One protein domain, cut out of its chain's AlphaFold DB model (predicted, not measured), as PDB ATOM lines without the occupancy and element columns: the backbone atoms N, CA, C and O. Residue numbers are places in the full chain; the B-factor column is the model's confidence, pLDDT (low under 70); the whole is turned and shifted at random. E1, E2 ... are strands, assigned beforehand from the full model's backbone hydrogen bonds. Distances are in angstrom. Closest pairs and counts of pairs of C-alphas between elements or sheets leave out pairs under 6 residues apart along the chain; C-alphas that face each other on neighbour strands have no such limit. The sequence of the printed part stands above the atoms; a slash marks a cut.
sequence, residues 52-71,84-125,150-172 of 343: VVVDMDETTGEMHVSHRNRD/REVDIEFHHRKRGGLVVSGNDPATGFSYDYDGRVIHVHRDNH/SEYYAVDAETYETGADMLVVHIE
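AT A GLANCE: This is residues 52 to 71, 84 to 125 and 150 to 172 of the 343 residues of an uncharacterized protein of Periconia macrospinosa (UniProt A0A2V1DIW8). A strongly twisted wall of five antiparallel strands, E3 to E7, stands on one side of this domain, and a separate two-strand hairpin, E1 and E2, lies over one of its faces, apart from its strands. The turn of that hairpin, residues 57 to 62, sticks out, and a long tail with no named element, residues 155 to 172, leaves E7, passes by E1 and runs on to the last printed residue. The printed part has 85 residues with no named helix and seven named strands, E1 to E7 in order along the chain; the large sheet runs E3, E4, E5, E6, E7. The class is all strand, though under half of the residues, 38 of 85, are in named strands. The whole is compact, with a radius of gyration of the C-alphas of 13.6 A and spans of 38 by 36 by 28 A.

HOW THE PARTS SIT: E1, residues 52 to 56, and E2, residues 63 to 69, form an antiparallel hairpin at 152 degrees, with N 55 and O 64 2.7 A apart, within hydrogen-bond range. E3, residues 88 to 92, is apart from both. E3 is an edge strand and makes a hairpin with E4, residues 98 to 104, at 154 degrees; N 91 and O 99 are 2.8 A apart. E4 and E5, residues 109 to 113, form the next hairpin, at 163 degrees, with N 113 and O 100 2.8 A apart. E5 and E6, residues 117 to 121, form another at 157 degrees, with N 121 and O 110 2.7 A apart. E3, E4, E5 and E6 are a meander, each strand the antiparallel neighbour of the one before. E7, residues 151 to 154, is the other edge strand, antiparallel to E6 at 164 degrees; N 153 and O 118 are 2.9 A apart. E3 and E7 are apart. From edge to edge the strands' lines turn by 77 degrees.

IN THESE COORDINATES: E1 begins at C-alpha 52, (147.908, 138.110, 130.188), and spans 13.1 A. E2 spans 19.8 A and E4 19.7 A. E3 spans 13.4 A, E5 13.1 A and E6 12.8 A. E4 begins at C-alpha 98, (160.007, 133.964, 114.313). E7 spans 10.0 A and ends at C-alpha 154, (160.836, 128.565, 129.974).

THE WHOLE: The C-alphas of Asp 71 and Arg 95, the two farthest apart, are 41.9 A apart. Residues 72 to 83 are not printed, with 18.4 A between C-alphas 71 and 84; residues 126 to 149 are not printed, with 13.9 A between C-alphas 125 and 150. Of the links printed whole, E1 to E2 is short and the other three are tight. The mean pLDDT of the printed part is 71.7; 38 residues are under 70, among them 62 to 71 and 159 to 172.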
ATOM      1  N   VAL A  52     148.021 138.056 131.651       57.28
ATOM      2  CA  VAL A  52     147.908 138.110 130.188       57.28
ATOM      3  C   VAL A  52     147.428 136.754 129.692       57.28
ATOM      4  O   VAL A  52     148.083 135.739 129.945       57.28
ATOM      5  N   VAL A  53     146.300 136.742 128.992       58.19
ATOM      6  CA  VAL A  53     145.723 135.551 128.370       58.19
ATOM      7  C   VAL A  53     145.970 135.635 126.874       58.19
ATOM      8  O   VAL A  53     145.600 136.619 126.240       58.19
ATOM      9  N   VAL A  54     146.618 134.617 126.315       64.94
ATOM     10  CA  VAL A  54     146.831 134.494 124.873       64.94
ATOM     11  C   VAL A  54     145.929 133.377 124.365       64.94
ATOM     12  O   VAL A  54     146.227 132.202 124.571       64.94
ATOM     13  N   ASP A  55     144.837 133.757 123.718       66.75
ATOM     14  CA  ASP A  55     143.887 132.871 123.061       66.75
ATOM     15  C   ASP A  55     144.267 132.677 121.591       66.75
ATOM     16  O   ASP A  55     144.676 133.613 120.912       66.75
ATOM     17  N   MET A  56     144.149 131.455 121.079       63.22
ATOM     18  CA  MET A  56     144.272 131.189 119.647       63.22
ATOM     19  C   MET A  56     142.892 130.798 119.140       63.22
ATOM     20  O   MET A  56     142.324 129.811 119.600       63.22
ATOM     21  N   ASP A  57     142.330 131.594 118.235       71.81
ATOM     22  CA  ASP A  57     141.050 131.276 117.618       71.81
ATOM     23  C   ASP A  57     141.244 130.059 116.707       71.81
ATOM     24  O   ASP A  57     141.934 130.113 115.690       71.81
ATOM     25  N   GLU A  58     140.641 128.935 117.092       65.12
ATOM     26  CA  GLU A  58     140.752 127.661 116.379       65.12
ATOM     27  C   GLU A  58     140.210 127.727 114.944       65.12
ATOM     28  O   GLU A  58     140.596 126.921 114.094       65.12
ATOM     29  N   THR A  59     139.313 128.674 114.654       61.94
ATOM     30  CA  THR A  59     138.665 128.791 113.345       61.94
ATOM     31  C   THR A  59     139.449 129.657 112.371       61.94
ATOM     32  O   THR A  59     139.501 129.345 111.179       61.94
ATOM     33  N   THR A  60     140.082 130.721 112.859       81.50
ATOM     34  CA  THR A  60     140.842 131.670 112.031       81.50
ATOM     35  C   THR A  60     142.350 131.432 112.100       81.50
ATOM     36  O   THR A  60     143.078 131.814 111.183       81.50
ATOM     37  N   GLY A  61     142.830 130.761 113.149       75.62
ATOM     38  CA  GLY A  61     144.249 130.642 113.477       75.62
ATOM     39  C   GLY A  61     144.867 131.954 113.968       75.62
ATOM     40  O   GLY A  61     146.091 132.033 114.090       75.62
ATOM     41  N   GLU A  62     144.053 132.984 114.218       64.75
ATOM     42  CA  GLU A  62     144.510 134.272 114.726       64.75
ATOM     43  C   GLU A  62     144.704 134.219 116.246       64.75
ATOM     44  O   GLU A  62     143.982 133.546 116.981       64.75
ATOM     45  N   MET A  63     145.742 134.906 116.722       61.53
ATOM     46  CA  MET A  63     146.096 134.958 118.136       61.53
ATOM     47  C   MET A  63     145.513 136.230 118.754       61.53
ATOM     48  O   MET A  63     145.862 137.336 118.347       61.53
ATOM     49  N   HIS A  64     144.648 136.070 119.747       58.28
ATOM     50  CA  HIS A  64     144.028 137.136 120.515       58.28
ATOM     51  C   HIS A  64     144.667 137.227 121.895       58.28
ATOM     52  O   HIS A  64     144.707 136.256 122.638       58.28
ATOM     53  N   VAL A  65     145.150 138.408 122.268       58.28
ATOM     54  CA  VAL A  65     145.697 138.644 123.607       58.28
ATOM     55  C   VAL A  65     144.701 139.489 124.392       58.28
ATOM     56  O   VAL A  65     144.330 140.573 123.950       58.28
ATOM     57  N   SER A  66     144.245 138.998 125.544       51.53
ATOM     58  CA  SER A  66     143.330 139.716 126.432       51.53
ATOM     59  C   SER A  66     143.882 139.799 127.854       51.53
ATOM     60  O   SER A  66     144.623 138.931 128.316       51.53
ATOM     61  N   HIS A  67     143.538 140.875 128.563       56.12
ATOM     62  CA  HIS A  67     143.972 141.099 129.940       56.12
ATOM     63  C   HIS A  67     142.788 140.992 130.899       56.12
ATOM     64  O   HIS A  67     141.734 141.592 130.675       56.12
ATOM     65  N   ARG A  68     142.976 140.275 132.010       48.50
ATOM     66  CA  ARG A  68     142.044 140.277 133.143       48.50
ATOM     67  C   ARG A  68     142.783 140.743 134.387       48.50
ATOM     68  O   ARG A  68     143.634 140.038 134.912       48.50
ATOM     69  N   ASN A  69     142.443 141.935 134.867       49.97
ATOM     70  CA  ASN A  69     142.929 142.417 136.156       49.97
ATOM     71  C   ASN A  69     141.963 141.987 137.256       49.97
ATOM     72  O   ASN A  69     140.778 142.324 137.223       49.97
ATOM     73  N   ARG A  70     142.474 141.275 138.262       39.84
ATOM     74  CA  ARG A  70     141.729 140.952 139.481       39.84
ATOM     75  C   ARG A  70     142.070 141.963 140.570       39.84
ATOM     76  O   ARG A  70     142.706 141.620 141.557       39.84
ATOM     77  N   ASP A  71     141.635 143.205 140.389       41.78
ATOM     78  CA  ASP A  71     141.703 144.200 141.457       41.78
ATOM     79  C   ASP A  71     140.416 145.044 141.510       41.78
ATOM     80  O   ASP A  71     140.197 145.900 140.648       41.78
ATOM     81  N   ARG A  84     145.044 151.256 125.653       54.28
ATOM     82  CA  ARG A  84     146.396 151.272 125.082       54.28
ATOM     83  C   ARG A  84     146.727 149.872 124.591       54.28
ATOM     84  O   ARG A  84     147.223 149.038 125.343       54.28
ATOM     85  N   GLU A  85     146.384 149.662 123.328       61.97
ATOM     86  CA  GLU A  85     146.708 148.504 122.509       61.97
ATOM     87  C   GLU A  85     148.162 148.079 122.757       61.97
ATOM     88  O   GLU A  85     149.087 148.896 122.741       61.97
ATOM     89  N   VAL A  86     148.352 146.802 123.084       63.88
ATOM     90  CA  VAL A  86     149.687 146.228 123.243       63.88
ATOM     91  C   VAL A  86     150.315 146.179 121.859       63.88
ATOM     92  O   VAL A  86     149.841 145.453 120.987       63.88
ATOM     93  N   ASP A  87     151.396 146.929 121.663       75.94
ATOM     94  CA  ASP A  87     152.173 146.871 120.429       75.94
ATOM     95  C   ASP A  87     152.858 145.498 120.339       75.94
ATOM     96  O   ASP A  87     153.864 145.249 121.009       75.94
ATOM     97  N   ILE A  88     152.294 144.590 119.536       81.25
ATOM     98  CA  ILE A  88     152.884 143.283 119.229       81.25
ATOM     99  C   ILE A  88     153.624 143.384 117.893       81.25
ATOM    100  O   ILE A  88     153.024 143.569 116.835       81.25
ATOM    101  N   GLU A  89     154.943 143.209 117.926       87.44
ATOM    102  CA  GLU A  89     155.795 143.200 116.740       87.44
ATOM    103  C   GLU A  89     156.320 141.791 116.440       87.44
ATOM    104  O   GLU A  89     156.895 141.106 117.289       87.44
ATOM    105  N   PHE A  90     156.170 141.362 115.185       88.62
ATOM    106  CA  PHE A  90     156.735 140.109 114.691       88.62
ATOM    107  C   PHE A  90     158.092 140.360 114.032       88.62
ATOM    108  O   PHE A  90     158.230 141.126 113.074       88.62
ATOM    109  N   HIS A  91     159.118 139.668 114.512       86.94
ATOM    110  CA  HIS A  91     160.481 139.789 114.017       86.94
ATOM    111  C   HIS A  91     161.032 138.448 113.543       86.94
ATOM    112  O   HIS A  91     161.068 137.459 114.270       86.94
ATOM    113  N   HIS A  92     161.587 138.423 112.332       87.69
ATOM    114  CA  HIS A  92     162.364 137.279 111.863       87.69
ATOM    115  C   HIS A  92     163.833 137.414 112.293       87.69
ATOM    116  O   HIS A  92     164.563 138.305 111.845       87.69
ATOM    117  N   ARG A  93     164.323 136.498 113.138       80.56
ATOM    118  CA  ARG A  93     165.755 136.397 113.472       80.56
ATOM    119  C   ARG A  93     166.539 135.978 112.225       80.56
ATOM    120  O   ARG A  93     166.112 135.120 111.458       80.56
ATOM    121  N   LYS A  94     167.784 136.458 112.096       82.38
ATOM    122  CA  LYS A  94     168.721 136.100 110.999       82.38
ATOM    123  C   LYS A  94     168.961 134.591 110.810       82.38
ATOM    124  O   LYS A  94     169.555 134.194 109.816       82.38
ATOM    125  N   ARG A  95     168.571 133.763 111.784       85.94
ATOM    126  CA  ARG A  95     168.690 132.298 111.758       85.94
ATOM    127  C   ARG A  95     167.380 131.575 111.405       85.94
ATOM    128  O   ARG A  95     167.330 130.364 111.563       85.94
ATOM    129  N   GLY A  96     166.357 132.292 110.936       84.94
ATOM    130  CA  GLY A  96     165.103 131.699 110.457       84.94
ATOM    131  C   GLY A  96     164.069 131.385 111.542       84.94
ATOM    132  O   GLY A  96     163.174 130.592 111.288       84.94
ATOM    133  N   GLY A  97     164.182 131.979 112.734       86.25
ATOM    134  CA  GLY A  97     163.161 131.867 113.785       86.25
ATOM    135  C   GLY A  97     162.260 133.100 113.816       86.25
ATOM    136  O   GLY A  97     162.772 134.213 113.682       86.25
ATOM    137  N   LEU A  98     160.953 132.899 113.983       88.50
ATOM    138  CA  LEU A  98     160.007 133.964 114.313       88.50
ATOM    139  C   LEU A  98     160.150 134.302 115.801       88.50
ATOM    140  O   LEU A  98     160.299 133.407 116.631       88.50
ATOM    141  N   VAL A  99     160.152 135.587 116.115       92.25
ATOM    142  CA  VAL A  99     160.117 136.113 117.475       92.25
ATOM    143  C   VAL A  99     158.959 137.075 117.553       92.25
ATOM    144  O   VAL A  99     158.797 137.906 116.662       92.25
ATOM    145  N   VAL A 100     158.186 136.959 118.618       92.19
ATOM    146  CA  VAL A 100     157.145 137.916 118.969       92.19
ATOM    147  C   VAL A 100     157.714 138.801 120.058       92.19
ATOM    148  O   VAL A 100     158.179 138.282 121.069       92.19
ATOM    149  N   SER A 101     157.727 140.109 119.859       93.94
ATOM    150  CA  SER A 101     158.071 141.060 120.911       93.94
ATOM    151  C   SER A 101     156.890 141.954 121.223       93.94
ATOM    152  O   SER A 101     156.134 142.305 120.323       93.94
ATOM    153  N   GLY A 102     156.744 142.328 122.487       91.88
ATOM    154  CA  GLY A 102     155.699 143.242 122.918       91.88
ATOM    155  C   GLY A 102     156.150 144.124 124.069       91.88
ATOM    156  O   GLY A 102     157.182 143.874 124.699       91.88
ATOM    157  N   ASN A 103     155.380 145.175 124.324       91.50
ATOM    158  CA  ASN A 103     155.560 146.054 125.472       91.50
ATOM    159  C   ASN A 103     154.263 146.099 126.275       91.50
ATOM    160  O   ASN A 103     153.220 146.450 125.735       91.50
ATOM    161  N   ASP A 104     154.329 145.754 127.556       85.56
ATOM    162  CA  ASP A 104     153.188 145.879 128.455       85.56
ATOM    163  C   ASP A 104     153.137 147.316 129.006       85.56
ATOM    164  O   ASP A 104     154.007 147.694 129.797       85.56
ATOM    165  N   PRO A 105     152.144 148.143 128.627       79.94
ATOM    166  CA  PRO A 105     152.062 149.528 129.083       79.94
ATOM    167  C   PRO A 105     151.760 149.656 130.583       79.94
ATOM    168  O   PRO A 105     152.047 150.705 131.161       79.94
ATOM    169  N   ALA A 106     151.197 148.626 131.227       80.25
ATOM    170  CA  ALA A 106     150.871 148.661 132.650       80.25
ATOM    171  C   ALA A 106     152.124 148.500 133.522       80.25
ATOM    172  O   ALA A 106     152.282 149.213 134.515       80.25
ATOM    173  N   THR A 107     153.027 147.593 133.139       82.44
ATOM    174  CA  THR A 107     154.284 147.336 133.866       82.44
ATOM    175  C   THR A 107     155.482 148.091 133.288       82.44
ATOM    176  O   THR A 107     156.473 148.319 133.984       82.44
ATOM    177  N   GLY A 108     155.400 148.511 132.025       83.75
ATOM    178  CA  GLY A 108     156.507 149.083 131.266       83.75
ATOM    179  C   GLY A 108     157.599 148.064 130.928       83.75
ATOM    180  O   GLY A 108     158.746 148.447 130.696       83.75
ATOM    181  N   PHE A 109     157.293 146.768 130.962       87.44
ATOM    182  CA  PHE A 109     158.234 145.732 130.561       87.44
ATOM    183  C   PHE A 109     158.094 145.423 129.078       87.44
ATOM    184  O   PHE A 109     156.996 145.201 128.573       87.44
ATOM    185  N   SER A 110     159.238 145.321 128.405       89.31
ATOM    186  CA  SER A 110     159.286 144.723 127.074       89.31
ATOM    187  C   SER A 110     159.635 143.247 127.190       89.31
ATOM    188  O   SER A 110     160.349 142.838 128.105       89.31
ATOM    189  N   TYR A 111     159.121 142.431 126.282       92.00
ATOM    190  CA  TYR A 111     159.384 140.999 126.258       92.00
ATOM    191  C   TYR A 111     159.619 140.512 124.832       92.00
ATOM    192  O   TYR A 111     159.060 141.071 123.890       92.00
ATOM    193  N   ASP A 112     160.431 139.469 124.673       93.25
ATOM    194  CA  ASP A 112     160.558 138.709 123.432       93.25
ATOM    195  C   ASP A 112     160.319 137.210 123.661       93.25
ATOM    196  O   ASP A 112     160.806 136.608 124.617       93.25
ATOM    197  N   TYR A 113     159.535 136.597 122.775       91.12
ATOM    198  CA  TYR A 113     159.163 135.188 122.804       91.12
ATOM    199  C   TYR A 113     159.587 134.501 121.509       91.12
ATOM    200  O   TYR A 113     159.216 134.921 120.414       91.12
ATOM    201  N   ASP A 114     160.364 133.424 121.622       88.25
ATOM    202  CA  ASP A 114     160.879 132.664 120.474       88.25
ATOM    203  C   ASP A 114     160.171 131.321 120.234       88.25
ATOM    204  O   ASP A 114     160.715 130.434 119.568       88.25
ATOM    205  N   GLY A 115     158.964 131.161 120.786       84.19
ATOM    206  CA  GLY A 115     158.200 129.912 120.744       84.19
ATOM    207  C   GLY A 115     158.561 128.926 121.858       84.19
ATOM    208  O   GLY A 115     157.990 127.841 121.918       84.19
ATOM    209  N   ARG A 116     159.537 129.253 122.718       83.25
ATOM    210  CA  ARG A 116     159.973 128.385 123.831       83.25
ATOM    211  C   ARG A 116     160.304 129.153 125.099       83.25
ATOM    212  O   ARG A 116     160.059 128.676 126.204       83.25
ATOM    213  N   VAL A 117     160.933 130.312 124.954       85.69
ATOM    214  CA  VAL A 117     161.399 131.109 126.084       85.69
ATOM    215  C   VAL A 117     160.850 132.513 125.952       85.69
ATOM    216  O   VAL A 117     160.999 133.132 124.901       85.69
ATOM    217  N   ILE A 118     160.231 132.999 127.028       89.69
ATOM    218  CA  ILE A 118     159.901 134.412 127.197       89.69
ATOM    219  C   ILE A 118     161.081 135.062 127.909       89.69
ATOM    220  O   ILE A 118     161.490 134.633 128.995       89.69
ATOM    221  N   HIS A 119     161.643 136.089 127.292       89.25
ATOM    222  CA  HIS A 119     162.703 136.899 127.864       89.25
ATOM    223  C   HIS A 119     162.123 138.280 128.169       89.25
ATOM    224  O   HIS A 119     161.654 138.987 127.287       89.25
ATOM    225  N   VAL A 120     162.098 138.633 129.458       91.06
ATOM    226  CA  VAL A 120     161.549 139.905 129.947       91.06
ATOM    227  C   VAL A 120     162.686 140.902 130.151       91.06
ATOM    228  O   VAL A 120     163.648 140.657 130.892       91.06
ATOM    229  N   HIS A 121     162.579 142.047 129.490       88.56
ATOM    230  CA  HIS A 121     163.461 143.192 129.623       88.56
ATOM    231  C   HIS A 121     162.862 144.180 130.633       88.56
ATOM    232  O   HIS A 121     161.940 144.937 130.335       88.56
ATOM    233  N   ARG A 122     163.431 144.199 131.841       81.56
ATOM    234  CA  ARG A 122     163.067 145.157 132.902       81.56
ATOM    235  C   ARG A 122     163.715 146.536 132.732       81.56
ATOM    236  O   ARG A 122     163.450 147.446 133.514       81.56
ATOM    237  N   ASP A 123     164.588 146.694 131.738       70.12
ATOM    238  CA  ASP A 123     165.315 147.936 131.495       70.12
ATOM    239  C   ASP A 123     164.412 148.954 130.804       70.12
ATOM    240  O   ASP A 123     164.471 149.185 129.597       70.12
ATOM    241  N   ASN A 124     163.597 149.607 131.622       56.59
ATOM    242  CA  ASN A 124     162.703 150.670 131.214       56.59
ATOM    243  C   ASN A 124     163.449 152.006 131.041       56.59
ATOM    244  O   ASN A 124     163.070 153.048 131.570       56.59
ATOM    245  N   HIS A 125     164.547 151.999 130.282       53.38
ATOM    246  CA  HIS A 125     164.986 153.213 129.606       53.38
ATOM    247  C   HIS A 125     164.279 153.247 128.264       53.38
ATOM    248  O   HIS A 125     164.888 153.030 127.214       53.38
ATOM    249  N   SER A 150     168.274 140.359 132.965       68.75
ATOM    250  CA  SER A 150     167.212 139.771 132.173       68.75
ATOM    251  C   SER A 150     166.716 138.492 132.831       68.75
ATOM    252  O   SER A 150     167.533 137.651 133.220       68.75
ATOM    253  N   GLU A 151     165.403 138.327 132.897       75.19
ATOM    254  CA  GLU A 151     164.777 137.107 133.393       75.19
ATOM    255  C   GLU A 151     164.288 136.259 132.222       75.19
ATOM    256  O   GLU A 151     163.778 136.778 131.226       75.19
ATOM    257  N   TYR A 152     164.505 134.951 132.338       78.69
ATOM    258  CA  TYR A 152     164.154 133.969 131.322       78.69
ATOM    259  C   TYR A 152     163.152 132.999 131.922       78.69
ATOM    260  O   TYR A 152     163.460 132.315 132.903       78.69
ATOM    261  N   TYR A 153     161.990 132.905 131.294       78.94
ATOM    262  CA  TYR A 153     160.948 131.963 131.660       78.94
ATOM    263  C   TYR A 153     160.832 130.931 130.546       78.94
ATOM    264  O   TYR A 153     160.550 131.264 129.394       78.94
ATOM    265  N   ALA A 154     161.115 129.671 130.876       77.44
ATOM    266  CA  ALA A 154     160.836 128.565 129.974       77.44
ATOM    267  C   ALA A 154     159.337 128.276 130.053       77.44
ATOM    268  O   ALA A 154     158.849 127.896 131.117       77.44
ATOM    269  N   VAL A 155     158.635 128.479 128.943       72.25
ATOM    270  CA  VAL A 155     157.207 128.184 128.828       72.25
ATOM    271  C   VAL A 155     157.083 127.084 127.791       72.25
ATOM    272  O   VAL A 155     157.400 127.287 126.619       72.25
ATOM    273  N   ASP A 156     156.696 125.895 128.239       72.25
ATOM    274  CA  ASP A 156     156.409 124.803 127.322       72.25
ATOM    275  C   ASP A 156     155.036 125.051 126.697       72.25
ATOM    276  O   ASP A 156     154.017 125.025 127.391       72.25
ATOM    277  N   ALA A 157     155.033 125.344 125.397       65.06
ATOM    278  CA  ALA A 157     153.836 125.716 124.654       65.06
ATOM    279  C   ALA A 157     152.761 124.619 124.697       65.06
ATOM    280  O   ALA A 157     151.579 124.936 124.660       65.06
ATOM    281  N   GLU A 158     153.151 123.346 124.833       72.12
ATOM    282  CA  GLU A 158     152.208 122.221 124.932       72.12
ATOM    283  C   GLU A 158     151.486 122.170 126.286       72.12
ATOM    284  O   GLU A 158     150.403 121.604 126.395       72.12
ATOM    285  N   THR A 159     152.083 122.759 127.323       69.38
ATOM    286  CA  THR A 159     151.504 122.815 128.676       69.38
ATOM    287  C   THR A 159     150.758 124.112 128.952       69.38
ATOM    288  O   THR A 159     150.203 124.283 130.037       69.38
ATOM    289  N   TYR A 160     150.775 125.043 127.996       62.66
ATOM    290  CA  TYR A 160     150.076 126.306 128.130       62.66
ATOM    291  C   TYR A 160     148.589 126.079 127.867       62.66
ATOM    292  O   TYR A 160     148.163 125.912 126.726       62.66
ATOM    293  N   GLU A 161     147.806 126.041 128.941       68.12
ATOM    294  CA  GLU A 161     146.353 126.031 128.845       68.12
ATOM    295  C   GLU A 161     145.865 127.468 128.676       68.12
ATOM    296  O   GLU A 161     146.158 128.363 129.477       68.12
ATOM    297  N   THR A 162     145.153 127.689 127.584       52.59
ATOM    298  CA  THR A 162     144.612 128.981 127.203       52.59
ATOM    299  C   THR A 162     143.648 129.471 128.292       52.59
ATOM    300  O   THR A 162     142.636 128.830 128.568       52.59
ATOM    301  N   GLY A 163     143.999 130.562 128.981       62.44
ATOM    302  CA  GLY A 163     143.234 131.091 130.120       62.44
ATOM    303  C   GLY A 163     143.743 130.697 131.512       62.44
ATOM    304  O   GLY A 163     143.144 131.113 132.503       62.44
ATOM    305  N   ALA A 164     144.841 129.942 131.621       61.44
ATOM    306  CA  ALA A 164     145.491 129.700 132.905       61.44
ATOM    307  C   ALA A 164     146.247 130.951 133.389       61.44
ATOM    308  O   ALA A 164     147.120 131.482 132.699       61.44
ATOM    309  N   ASP A 165     145.945 131.394 134.611       50.28
ATOM    310  CA  ASP A 165     146.626 132.527 135.237       50.28
ATOM    311  C   ASP A 165     148.107 132.185 135.492       50.28
ATOM    312  O   ASP A 165     148.446 131.392 136.375       50.28
ATOM    313  N   MET A 166     149.021 132.798 134.730       53.53
ATOM    314  CA  MET A 166     150.459 132.666 134.974       53.53
ATOM    315  C   MET A 166     150.898 133.634 136.071       53.53
ATOM    316  O   MET A 166     151.073 134.831 135.843       53.53
ATOM    317  N   LEU A 167     151.115 133.107 137.275       50.84
ATOM    318  CA  LEU A 167     151.654 133.896 138.375       50.84
ATOM    319  C   LEU A 167     153.174 134.015 138.214       50.84
ATOM    320  O   LEU A 167     153.913 133.046 138.410       50.84
ATOM    321  N   VAL A 168     153.650 135.210 137.855       51.31
ATOM    322  CA  VAL A 168     155.083 135.528 137.848       51.31
ATOM    323  C   VAL A 168     155.545 135.611 139.300       51.31
ATOM    324  O   VAL A 168     155.569 136.674 139.913       51.31
ATOM    325  N   VAL A 169     155.879 134.460 139.881       44.88
ATOM    326  CA  VAL A 169     156.476 134.406 141.214       44.88
ATOM    327  C   VAL A 169     157.869 135.008 141.092       44.88
ATOM    328  O   VAL A 169     158.793 134.363 140.585       44.88
ATOM    329  N   HIS A 170     158.033 136.247 141.554       40.62
ATOM    330  CA  HIS A 170     159.351 136.793 141.820       40.62
ATOM    331  C   HIS A 170     159.961 135.910 142.908       40.62
ATOM    332  O   HIS A 170     159.649 136.045 144.090       40.62
ATOM    333  N   ILE A 171     160.805 134.953 142.515       44.50
ATOM    334  CA  ILE A 171     161.638 134.226 143.469       44.50
ATOM    335  C   ILE A 171     162.704 135.232 143.899       44.50
ATOM    336  O   ILE A 171     163.848 135.195 143.445       44.50
ATOM    337  N   GLU A 172     162.313 136.183 144.754       42.72
ATOM    338  CA  GLU A 172     163.264 136.798 145.663       42.72
ATOM    339  C   GLU A 172     164.020 135.631 146.280       42.72
ATOM    340  O   GLU A 172     163.427 134.657 146.747       42.72
TER     341      GLU A 172